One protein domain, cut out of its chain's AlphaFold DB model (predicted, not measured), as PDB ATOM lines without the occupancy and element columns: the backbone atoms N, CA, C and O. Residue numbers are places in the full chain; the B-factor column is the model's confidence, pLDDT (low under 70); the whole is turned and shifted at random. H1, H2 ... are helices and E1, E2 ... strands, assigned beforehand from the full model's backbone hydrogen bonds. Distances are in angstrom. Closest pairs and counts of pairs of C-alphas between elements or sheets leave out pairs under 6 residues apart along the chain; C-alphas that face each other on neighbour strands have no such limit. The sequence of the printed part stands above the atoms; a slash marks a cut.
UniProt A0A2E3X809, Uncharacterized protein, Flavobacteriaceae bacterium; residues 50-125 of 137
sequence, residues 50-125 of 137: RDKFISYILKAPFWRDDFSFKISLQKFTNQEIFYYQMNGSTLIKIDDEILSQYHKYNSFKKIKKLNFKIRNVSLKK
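Overview. This is residues 50 to 125 of the 137 residues of an uncharacterized protein of Flavobacteriaceae bacterium (UniProt A0A2E3X809). A long two-stranded hairpin, E1 and E2, reaches from the body to one end of the longest axis, and the short helix H1 lies near the middle, between E1 and the second helix, H2. The strands E3 and E4 run near each other without pairing with a named strand, and a long loop, residues 95 to 107, leads round the outside from E3 to H2. The printed part has 76 residues, with two named helices and four named strands in the order H1, E1, E2, E3, H2, E4; the one sheet, E1 - E2, is antiparallel and the class is mixed, helices and strands. The whole is only just compact, close to loose, with a radius of gyration of the C-alphas of 13.3 A and spans of 40 by 29 by 21 A.

Along the chain. H1 is residues 50 to 57, beginning at C-alpha 50 (-41.860, 17.197, -42.802). E1 is residues 68 to 74, 20.1 A from first to last C-alpha, and E2 is residues 81 to 87, 19.9 A, beginning at C-alpha 81 (-48.377, 3.858, -43.940). E3 is residues 90 to 94, 13.2 A. H2 is residues 108 to 117, 14.6 A. E4, residues 118 to 125, is 20.6 A long and ends at C-alpha 125 (-46.214, 12.368, -25.838).

Arrangement. H1 and H2 touch, their closest C-alphas being those of Asp 51 and Asn 115, 6.2 A apart. Their lines stand at a steep tilt of 46 degrees, opposite ways. The closest C-alphas of H1 and E1 are those of Phe 53 and Ile 71, 7.8 A apart. E1 and E2 form a hairpin, antiparallel at 162 degrees, with N 71 and O 84 at 2.9 A and N 82 and O 73 at 2.8 A, within hydrogen-bond range. E3 and E4 are near each other, with 8 pairs of C-alphas within 10 A. Residues 93 to 94 of E3 pair antiparallel with residues 97 to 98. The closest C-alphas of E2 and E4 are those of Met 86 and Lys 125, 7.7 A apart. H2 and E4 meet only through their link. Among the pairs that are apart are H1 and E3, and E2 and H2. In H1 every O i to N i+4 pair is within hydrogen-bond range; in H2 5 of 6 are.

Size, cuts and confidence. The two C-alphas farthest apart, those of Asn 78 and Tyr 102, are 40.7 A from each other. The printed part has no cut. The link from E3 to H2, 13 residues, is long, and those from E2 to E3 and from H2 to E4 are tight. The mean pLDDT of the printed part is 90.0, and residues 75 to 76, between E1 and E2, are under 70.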
ATOM      1  N   ARG A  50     -42.383  16.492 -43.988       91.62
ATOM      2  CA  ARG A  50     -41.860  17.197 -42.802       91.62
ATOM      3  C   ARG A  50     -42.011  18.707 -42.908       91.62
ATOM      4  O   ARG A  50     -42.483  19.337 -41.972       91.62
ATOM      5  N   ASP A  51     -41.650  19.299 -44.040       91.75
ATOM      6  CA  ASP A  51     -41.700  20.756 -44.208       91.75
ATOM      7  C   ASP A  51     -43.131  21.306 -44.192       91.75
ATOM      8  O   ASP A  51     -43.367  22.399 -43.668       91.75
ATOM      9  N   LYS A  52     -44.089  20.540 -44.732       91.94
ATOM     10  CA  LYS A  52     -45.517  20.880 -44.676       91.94
ATOM     11  C   LYS A  52     -46.029  20.777 -43.246       91.94
ATOM     12  O   LYS A  52     -46.704  21.690 -42.784       91.94
ATOM     13  N   PHE A  53     -45.649  19.717 -42.536       93.44
ATOM     14  CA  PHE A  53     -45.984  19.533 -41.128       93.44
ATOM     15  C   PHE A  53     -45.446  20.668 -40.253       93.44
ATOM     16  O   PHE A  53     -46.217  21.265 -39.507       93.44
ATOM     17  N   ILE A  54     -44.170  21.041 -40.399       94.38
ATOM     18  CA  ILE A  54     -43.586  22.175 -39.669       94.38
ATOM     19  C   ILE A  54     -44.340  23.469 -39.978       94.38
ATOM     20  O   ILE A  54     -44.667  24.233 -39.071       94.38
ATOM     21  N   SER A  55     -44.677  23.715 -41.247       94.38
ATOM     22  CA  SER A  55     -45.473  24.895 -41.586       94.38
ATOM     23  C   SER A  55     -46.884  24.854 -41.003       94.38
ATOM     24  O   SER A  55     -47.438  25.924 -40.761       94.38
ATOM     25  N   TYR A  56     -47.477  23.674 -40.848       93.50
ATOM     26  CA  TYR A  56     -48.801  23.508 -40.268       93.50
ATOM     27  C   TYR A  56     -48.767  23.801 -38.765       93.50
ATOM     28  O   TYR A  56     -49.466  24.704 -38.317       93.50
ATOM     29  N   ILE A  57     -47.892  23.135 -38.000       94.25
ATOM     30  CA  ILE A  57     -47.840  23.297 -36.537       94.25
ATOM     31  C   ILE A  57     -47.460  24.720 -36.116       94.25
ATOM     32  O   ILE A  57     -48.008  25.225 -35.149       94.25
ATOM     33  N   LEU A  58     -46.575  25.393 -36.862       94.38
ATOM     34  CA  LEU A  58     -46.131  26.758 -36.547       94.38
ATOM     35  C   LEU A  58     -47.147  27.836 -36.943       94.38
ATOM     36  O   LEU A  58     -46.955  29.003 -36.621       94.38
ATOM     37  N   LYS A  59     -48.186  27.483 -37.699       92.56
ATOM     38  CA  LYS A  59     -49.291  28.394 -38.035       92.56
ATOM     39  C   LYS A  59     -50.563  28.065 -37.269       92.56
ATOM     40  O   LYS A  59     -51.445  28.913 -37.169       92.56
ATOM     41  N   ALA A  60     -50.681  26.833 -36.795       91.56
ATOM     42  CA  ALA A  60     -51.815  26.390 -36.018       91.56
ATOM     43  C   ALA A  60     -51.749  26.951 -34.588       91.56
ATOM     44  O   ALA A  60     -50.662  27.241 -34.084       91.56
ATOM     45  N   PRO A  61     -52.898  27.079 -33.909       91.19
ATOM     46  CA  PRO A  61     -52.948  27.537 -32.529       91.19
ATOM     47  C   PRO A  61     -52.560  26.410 -31.557       91.19
ATOM     48  O   PRO A  61     -53.382  25.938 -30.777       91.19
ATOM     49  N   PHE A  62     -51.301  25.964 -31.617       91.62
ATOM     50  CA  PHE A  62     -50.774  24.821 -30.853       91.62
ATOM     51  C   PHE A  62     -50.848  24.988 -29.327       91.62
ATOM     52  O   PHE A  62     -50.796  24.006 -28.592       91.62
ATOM     53  N   TRP A  63     -50.971  26.233 -28.865       89.00
ATOM     54  CA  TRP A  63     -51.119  26.612 -27.459       89.00
ATOM     55  C   TRP A  63     -52.525  26.358 -26.900       89.00
ATOM     56  O   TRP A  63     -52.730  26.533 -25.703       89.00
ATOM     57  N   ARG A  64     -53.505  26.004 -27.740       90.75
ATOM     58  CA  ARG A  64     -54.853  25.665 -27.276       90.75
ATOM     59  C   ARG A  64     -54.920  24.211 -26.820       90.75
ATOM     60  O   ARG A  64     -54.321  23.329 -27.432       90.75
ATOM     61  N   ASP A  65     -55.735  23.953 -25.805       88.50
ATOM     62  CA  ASP A  65     -55.928  22.606 -25.260       88.50
ATOM     63  C   ASP A  65     -56.687  21.671 -26.214       88.50
ATOM     64  O   ASP A  65     -56.557  20.455 -26.116       88.50
ATOM     65  N   ASP A  66     -57.438  22.220 -27.172       90.50
ATOM     66  CA  ASP A  66     -58.131  21.468 -28.225       90.50
ATOM     67  C   ASP A  66     -57.266  21.228 -29.473       90.50
ATOM     68  O   ASP A  66     -57.739  20.659 -30.463       90.50
ATOM     69  N   PHE A  67     -55.992  21.634 -29.447       92.38
ATOM     70  CA  PHE A  67     -55.100  21.417 -30.572       92.38
ATOM     71  C   PHE A  67     -54.921  19.922 -30.836       92.38
ATOM     72  O   PHE A  67     -54.641  19.114 -29.947       92.38
ATOM     73  N   SER A  68     -55.086  19.546 -32.097       92.44
ATOM     74  CA  SER A  68     -54.886  18.182 -32.550       92.44
ATOM     75  C   SER A  68     -54.338  18.160 -33.962       92.44
ATOM     76  O   SER A  68     -54.577  19.063 -34.766       92.44
ATOM     77  N   PHE A  69     -53.588  17.112 -34.272       92.00
ATOM     78  CA  PHE A  69     -53.105  16.869 -35.619       92.00
ATOM     79  C   PHE A  69     -52.937  15.383 -35.877       92.00
ATOM     80  O   PHE A  69     -52.688  14.590 -34.967       92.00
ATOM     81  N   LYS A  70     -53.020  15.022 -37.154       92.44
ATOM     82  CA  LYS A  70     -52.778  13.672 -37.650       92.44
ATOM     83  C   LYS A  70     -51.792  13.745 -38.807       92.44
ATOM     84  O   LYS A  70     -52.004  14.504 -39.748       92.44
ATOM     85  N   ILE A  71     -50.725  12.958 -38.737       90.50
ATOM     86  CA  ILE A  71     -49.725  12.830 -39.800       90.50
ATOM     87  C   ILE A  71     -49.645  11.386 -40.285       90.50
ATOM     88  O   ILE A  71     -49.774  10.448 -39.497       90.50
ATOM     89  N   SER A  72     -49.424  11.215 -41.585       87.88
ATOM     90  CA  SER A  72     -49.054   9.939 -42.186       87.88
ATOM     91  C   SER A  72     -47.531   9.819 -42.230       87.88
ATOM     92  O   SER A  72     -46.821  10.724 -42.663       87.88
ATOM     93  N   LEU A  73     -47.024   8.687 -41.769       84.06
ATOM     94  CA  LEU A  73     -45.615   8.324 -41.784       84.06
ATOM     95  C   LEU A  73     -45.459   7.085 -42.643       84.06
ATOM     96  O   LEU A  73     -46.292   6.185 -42.581       84.06
ATOM     97  N   GLN A  74     -44.378   7.015 -43.407       77.50
ATOM     98  CA  GLN A  74     -44.076   5.845 -44.216       77.50
ATOM     99  C   GLN A  74     -42.839   5.150 -43.651       77.50
ATOM    100  O   GLN A  74     -41.785   5.773 -43.482       77.50
ATOM    101  N   LYS A  75     -42.952   3.852 -43.352       68.75
ATOM    102  CA  LYS A  75     -41.788   3.051 -42.962       68.75
ATOM    103  C   LYS A  75     -40.845   2.889 -44.150       68.75
ATOM    104  O   LYS A  75     -41.270   2.628 -45.273       68.75
ATOM    105  N   PHE A  76     -39.546   3.002 -43.881       64.19
ATOM    106  CA  PHE A  76     -38.518   2.862 -44.912       64.19
ATOM    107  C   PHE A  76     -38.420   1.431 -45.464       64.19
ATOM    108  O   PHE A  76     -38.137   1.252 -46.641       64.19
ATOM    109  N   THR A  77     -38.659   0.421 -44.624       70.50
ATOM    110  CA  THR A  77     -38.404  -0.989 -44.949       70.50
ATOM    111  C   THR A  77     -39.470  -1.628 -45.831       70.50
ATOM    112  O   THR A  77     -39.131  -2.396 -46.721       70.50
ATOM    113  N   ASN A  78     -40.749  -1.334 -45.595       73.88
ATOM    114  CA  ASN A  78     -41.869  -2.041 -46.226       73.88
ATOM    115  C   ASN A  78     -42.950  -1.112 -46.805       73.88
ATOM    116  O   ASN A  78     -44.018  -1.589 -47.164       73.88
ATOM    117  N   GLN A  79     -42.692   0.200 -46.888       71.81
ATOM    118  CA  GLN A  79     -43.621   1.207 -47.423       71.81
ATOM    119  C   GLN A  79     -44.984   1.295 -46.707       71.81
ATOM    120  O   GLN A  79     -45.858   2.027 -47.171       71.81
ATOM    121  N   GLU A  80     -45.159   0.622 -45.565       78.62
ATOM    122  CA  GLU A  80     -46.376   0.711 -44.761       78.62
ATOM    123  C   GLU A  80     -46.634   2.151 -44.313       78.62
ATOM    124  O   GLU A  80     -45.723   2.852 -43.848       78.62
ATOM    125  N   ILE A  81     -47.899   2.561 -44.411       81.75
ATOM    126  CA  ILE A  81     -48.377   3.858 -43.940       81.75
ATOM    127  C   ILE A  81     -48.867   3.701 -42.504       81.75
ATOM    128  O   ILE A  81     -49.796   2.950 -42.219       81.75
ATOM    129  N   PHE A  82     -48.256   4.453 -41.600       82.62
ATOM    130  CA  PHE A  82     -48.666   4.580 -40.213       82.62
ATOM    131  C   PHE A  82     -49.268   5.963 -39.981       82.62
ATOM    132  O   PHE A  82     -48.728   6.965 -40.446       82.62
ATOM    133  N   TYR A  83     -50.362   6.038 -39.229       86.88
ATOM    134  CA  TYR A  83     -50.944   7.315 -38.832       86.88
ATOM    135  C   TYR A  83     -50.593   7.621 -37.386       86.88
ATOM    136  O   TYR A  83     -50.917   6.855 -36.484       86.88
ATOM    137  N   TYR A  84     -49.972   8.773 -37.172       89.25
ATOM    138  CA  TYR A  84     -49.692   9.286 -35.844       89.25
ATOM    139  C   TYR A  84     -50.613  10.463 -35.543       89.25
ATOM    140  O   TYR A  84     -50.725  11.383 -36.354       89.25
ATOM    141  N   GLN A  85     -51.271  10.430 -34.386       91.31
ATOM    142  CA  GLN A  85     -52.177  11.482 -33.939       91.31
ATOM    143  C   GLN A  85     -51.813  11.942 -32.530       91.31
ATOM    144  O   GLN A  85     -51.568  11.128 -31.635       91.31
ATOM    145  N   MET A  86     -51.828  13.257 -32.335       90.12
ATOM    146  CA  MET A  86     -51.696  13.896 -31.031       90.12
ATOM    147  C   MET A  86     -52.868  14.844 -30.826       90.12
ATOM    148  O   MET A  86     -53.267  15.541 -31.755       90.12
ATOM    149  N   ASN A  87     -53.393  14.844 -29.605       90.25
ATOM    150  CA  ASN A  87     -54.477  15.710 -29.161       90.25
ATOM    151  C   ASN A  87     -54.072  16.306 -27.815       90.25
ATOM    152  O   ASN A  87     -53.442  15.605 -27.013       90.25
ATOM    153  N   GLY A  88     -54.464  17.546 -27.558       87.62
ATOM    154  CA  GLY A  88     -54.195  18.227 -26.301       87.62
ATOM    155  C   GLY A  88     -53.129  19.311 -26.419       87.62
ATOM    156  O   GLY A  88     -52.425  19.425 -27.431       87.62
ATOM    157  N   SER A  89     -52.974  20.051 -25.321       86.06
ATOM    158  CA  SER A  89     -51.974  21.108 -25.166       86.06
ATOM    159  C   SER A  89     -50.597  20.654 -25.652       86.06
ATOM    160  O   SER A  89     -50.095  19.591 -25.261       86.06
ATOM    161  N   THR A  90     -50.008  21.430 -26.563       93.56
ATOM    162  CA  THR A  90     -48.750  21.083 -27.224       93.56
ATOM    163  C   THR A  90     -47.721  22.179 -27.031       93.56
ATOM    164  O   THR A  90     -47.895  23.313 -27.457       93.56
ATOM    165  N   LEU A  91     -46.596  21.818 -26.427       94.44
ATOM    166  CA  LEU A  91     -45.444  22.680 -26.250       94.44
ATOM    167  C   LEU A  91     -44.481  22.477 -27.421       94.44
ATOM    168  O   LEU A  91     -43.957  21.382 -27.628       94.44
ATOM    169  N   ILE A  92     -44.224  23.541 -28.180       95.25
ATOM    170  CA  ILE A  92     -43.240  23.526 -29.268       95.25
ATOM    171  C   ILE A  92     -41.942  24.174 -28.783       95.25
ATOM    172  O   ILE A  92     -41.965  25.289 -28.268       95.25
ATOM    173  N   LYS A  93     -40.811  23.489 -28.969       96.25
ATOM    174  CA  LYS A  93     -39.458  24.000 -28.713       96.25
ATOM    175  C   LYS A  93     -38.659  24.085 -30.006       96.25
ATOM    176  O   LYS A  93     -38.696  23.149 -30.805       96.25
ATOM    177  N   ILE A  94     -37.916  25.171 -30.192       95.88
ATOM    178  CA  ILE A  94     -36.920  25.316 -31.260       95.88
ATOM    179  C   ILE A  94     -35.589  25.674 -30.611       95.88
ATOM    180  O   ILE A  94     -35.496  26.742 -30.023       95.88
ATOM    181  N   ASP A  95     -34.580  24.806 -30.724       94.00
ATOM    182  CA  ASP A  95     -33.257  25.012 -30.102       94.00
ATOM    183  C   ASP A  95     -33.371  25.408 -28.617       94.00
ATOM    184  O   ASP A  95     -32.871  26.444 -28.189       94.00
ATOM    185  N   ASP A  96     -34.130  24.612 -27.856       92.31
ATOM    186  CA  ASP A  96     -34.466  24.818 -26.438       92.31
ATOM    187  C   ASP A  96     -35.352  26.040 -26.109       92.31
ATOM    188  O   ASP A  96     -35.908  26.115 -25.011       92.31
ATOM    189  N   GLU A  97     -35.601  26.940 -27.065       95.00
ATOM    190  CA  GLU A  97     -36.541  28.057 -26.920       95.00
ATOM    191  C   GLU A  97     -37.989  27.550 -27.006       95.00
ATOM    192  O   GLU A  97     -38.428  27.029 -28.036       95.00
ATOM    193  N   ILE A  98     -38.756  27.717 -25.925       95.25
ATOM    194  CA  ILE A  98     -40.191  27.408 -25.906       95.25
ATOM    195  C   ILE A  98     -40.938  28.485 -26.691       95.25
ATOM    196  O   ILE A  98     -40.852  29.672 -26.381       95.25
ATOM    197  N   LEU A  99     -41.707  28.069 -27.695       94.94
ATOM    198  CA  LEU A  99     -42.505  28.989 -28.488       94.94
ATOM    199  C   LEU A  99     -43.767  29.410 -27.736       94.94
ATOM    200  O   LEU A  99     -44.545  28.576 -27.276       94.94
ATOM    201  N   SER A 100     -43.999  30.717 -27.692       93.38
ATOM    202  CA  SER A 100     -45.271  31.300 -27.274       93.38
ATOM    203  C   SER A 100     -46.236  31.438 -28.455       93.38
ATOM    204  O   SER A 100     -45.861  31.255 -29.615       93.38
ATOM    205  N   GLN A 101     -47.471  31.856 -28.173       90.94
ATOM    206  CA  GLN A 101     -48.467  32.222 -29.185       90.94
ATOM    207  C   GLN A 101     -47.957  33.261 -30.205       90.94
ATOM    208  O   GLN A 101     -48.333  33.222 -31.375       90.94
ATOM    209  N   TYR A 102     -47.081  34.179 -29.787       91.19
ATOM    210  CA  TYR A 102     -46.572  35.279 -30.618       91.19
ATOM    211  C   TYR A 102     -45.144  35.031 -31.123       91.19
ATOM    212  O   TYR A 102     -44.349  35.958 -31.289       91.19
ATOM    213  N   HIS A 103     -44.795  33.769 -31.363       93.62
ATOM    214  CA  HIS A 103     -43.457  33.383 -31.795       93.62
ATOM    215  C   HIS A 103     -43.041  33.992 -33.146       93.62
ATOM    216  O   HIS A 103     -43.835  34.283 -34.046       93.62
ATOM    217  N   LYS A 104     -41.723  34.102 -33.344       92.00
ATOM    218  CA  LYS A 104     -41.132  34.715 -34.542       92.00
ATOM    219  C   LYS A 104     -41.417  33.960 -35.844       92.00
ATOM    220  O   LYS A 104     -41.270  34.562 -36.903       92.00
ATOM    221  N   TYR A 105     -41.830  32.693 -35.807       91.75
ATOM    222  CA  TYR A 105     -41.998  31.817 -36.983       91.75
ATOM    223  C   TYR A 105     -43.423  31.793 -37.561       91.75
ATOM    224  O   TYR A 105     -43.871  30.773 -38.066       91.75
ATOM    225  N   ASN A 106     -44.123  32.923 -37.532       85.12
ATOM    226  CA  ASN A 106     -45.509  33.050 -37.995       85.12
ATOM    227  C   ASN A 106     -45.677  33.289 -39.514       85.12
ATOM    228  O   ASN A 106     -46.790  33.292 -40.032       85.12
ATOM    229  N   SER A 107     -44.585  33.504 -40.258       91.56
ATOM    230  CA  SER A 107     -44.634  33.826 -41.694       91.56
ATOM    231  C   SER A 107     -43.964  32.761 -42.552       91.56
ATOM    232  O   SER A 107     -42.953  32.165 -42.173       91.56
ATOM    233  N   PHE A 108     -44.474  32.580 -43.773       90.94
ATOM    234  CA  PHE A 108     -43.960  31.587 -44.718       90.94
ATOM    235  C   PHE A 108     -42.457  31.744 -44.993       90.94
ATOM    236  O   PHE A 108     -41.721  30.760 -44.988       90.94
ATOM    237  N   LYS A 109     -41.966  32.981 -45.162       93.69
ATOM    238  CA  LYS A 109     -40.539  33.257 -45.407       93.69
ATOM    239  C   LYS A 109     -39.662  32.792 -44.242       93.69
ATOM    240  O   LYS A 109     -38.594  32.227 -44.472       93.69
ATOM    241  N   LYS A 110     -40.102  33.016 -42.999       94.06
ATOM    242  CA  LYS A 110     -39.358  32.613 -41.797       94.06
ATOM    243  C   LYS A 110     -39.405  31.097 -41.588       94.06
ATOM    244  O   LYS A 110     -38.363  30.508 -41.324       94.06
ATOM    245  N   ILE A 111     -40.560  30.467 -41.806       94.44
ATOM    246  CA  ILE A 111     -40.714  29.003 -41.758       94.44
ATOM    247  C   ILE A 111     -39.837  28.332 -42.821       94.44
ATOM    248  O   ILE A 111     -39.107  27.395 -42.522       94.44
ATOM    249  N   LYS A 112     -39.828  28.846 -44.057       93.69
ATOM    250  CA  LYS A 112     -38.979  28.313 -45.132       93.69
ATOM    251  C   LYS A 112     -37.494  28.391 -44.768       93.69
ATOM    252  O   LYS A 112     -36.769  27.424 -44.974       93.69
ATOM    253  N   LYS A 113     -37.045  29.514 -44.190       94.19
ATOM    254  CA  LYS A 113     -35.672  29.656 -43.672       94.19
ATOM    255  C   LYS A 113     -35.370  28.651 -42.558       94.19
ATOM    256  O   LYS A 113     -34.291  28.069 -42.571       94.19
ATOM    257  N   LEU A 114     -36.310  28.437 -41.635       94.31
ATOM    258  CA  LEU A 114     -36.186  27.436 -40.577       94.31
ATOM    259  C   LEU A 114     -36.036  26.029 -41.172       94.31
ATOM    260  O   LEU A 114     -35.078  25.344 -40.837       94.31
ATOM    261  N   ASN A 115     -36.896  25.634 -42.117       92.50
ATOM    262  CA  ASN A 115     -36.890  24.299 -42.728       92.50
ATOM    263  C   ASN A 115     -35.531  23.893 -43.319       92.50
ATOM    264  O   ASN A 115     -35.164  22.718 -43.236       92.50
ATOM    265  N   PHE A 116     -34.770  24.849 -43.866       90.88
ATOM    266  CA  PHE A 116     -33.416  24.605 -44.372       90.88
ATOM    267  C   PHE A 116     -32.384  24.312 -43.280       90.88
ATOM    268  O   PHE A 116     -31.391  23.648 -43.561       90.88
ATOM    269  N   LYS A 117     -32.612  24.798 -42.056       92.88
ATOM    270  CA  LYS A 117     -31.717  24.611 -40.910       92.88
ATOM    271  C   LYS A 117     -32.092  23.420 -40.033       92.88
ATOM    272  O   LYS A 117     -31.262  22.981 -39.249       92.88
ATOM    273  N   ILE A 118     -33.315  22.897 -40.148       93.00
ATOM    274  CA  ILE A 118     -33.781  21.767 -39.333       93.00
ATOM    275  C   ILE A 118     -32.898  20.542 -39.569       93.00
ATOM    276  O   ILE A 118     -32.815  20.017 -40.685       93.00
ATOM    277  N   ARG A 119     -32.313  20.058 -38.476       90.94
ATOM    278  CA  ARG A 119     -31.549  18.815 -38.395       90.94
ATOM    279  C   ARG A 119     -32.415  17.663 -37.898       90.94
ATOM    280  O   ARG A 119     -32.311  16.560 -38.430       90.94
ATOM    281  N   ASN A 120     -33.242  17.915 -36.887       91.81
ATOM    282  CA  ASN A 120     -34.081  16.904 -36.254       91.81
ATOM    283  C   ASN A 120     -35.429  17.497 -35.837       91.81
ATOM    284  O   ASN A 120     -35.516  18.672 -35.485       91.81
ATOM    285  N   VAL A 121     -36.464  16.662 -35.864       94.44
ATOM    286  CA  VAL A 121     -37.790  16.961 -35.319       94.44
ATOM    287  C   VAL A 121     -38.172  15.780 -34.443       94.44
ATOM    288  O   VAL A 121     -38.146  14.646 -34.916       94.44
ATOM    289  N   SER A 122     -38.512  16.023 -33.183       94.50
ATOM    290  CA  SER A 122     -38.930  14.996 -32.236       94.50
ATOM    291  C   SER A 122     -40.330  15.272 -31.706       94.50
ATOM    292  O   SER A 122     -40.667  16.397 -31.358       94.50
ATOM    293  N   LEU A 123     -41.135  14.219 -31.649       94.38
ATOM    294  CA  LEU A 123     -42.473  14.178 -31.089       94.38
ATOM    295  C   LEU A 123     -42.431  13.303 -29.838       94.38
ATOM    296  O   LEU A 123     -42.099  12.115 -29.908       94.38
ATOM    297  N   LYS A 124     -42.761  13.900 -28.696       92.88
ATOM    298  CA  LYS A 124     -42.835  13.231 -27.398       92.88
ATOM    299  C   LYS A 124     -44.236  13.439 -26.839       92.88
ATOM    300  O   LYS A 124     -44.717  14.566 -26.752       92.88
ATOM    301  N   LYS A 125     -44.895  12.345 -26.469       90.12
ATOM    302  CA  LYS A 125     -46.214  12.368 -25.838       90.12
ATOM    303  C   LYS A 125     -46.054  12.032 -24.361       90.12
ATOM    304  O   LYS A 125     -45.600  10.935 -24.043       90.12
TER     305      LYS A 125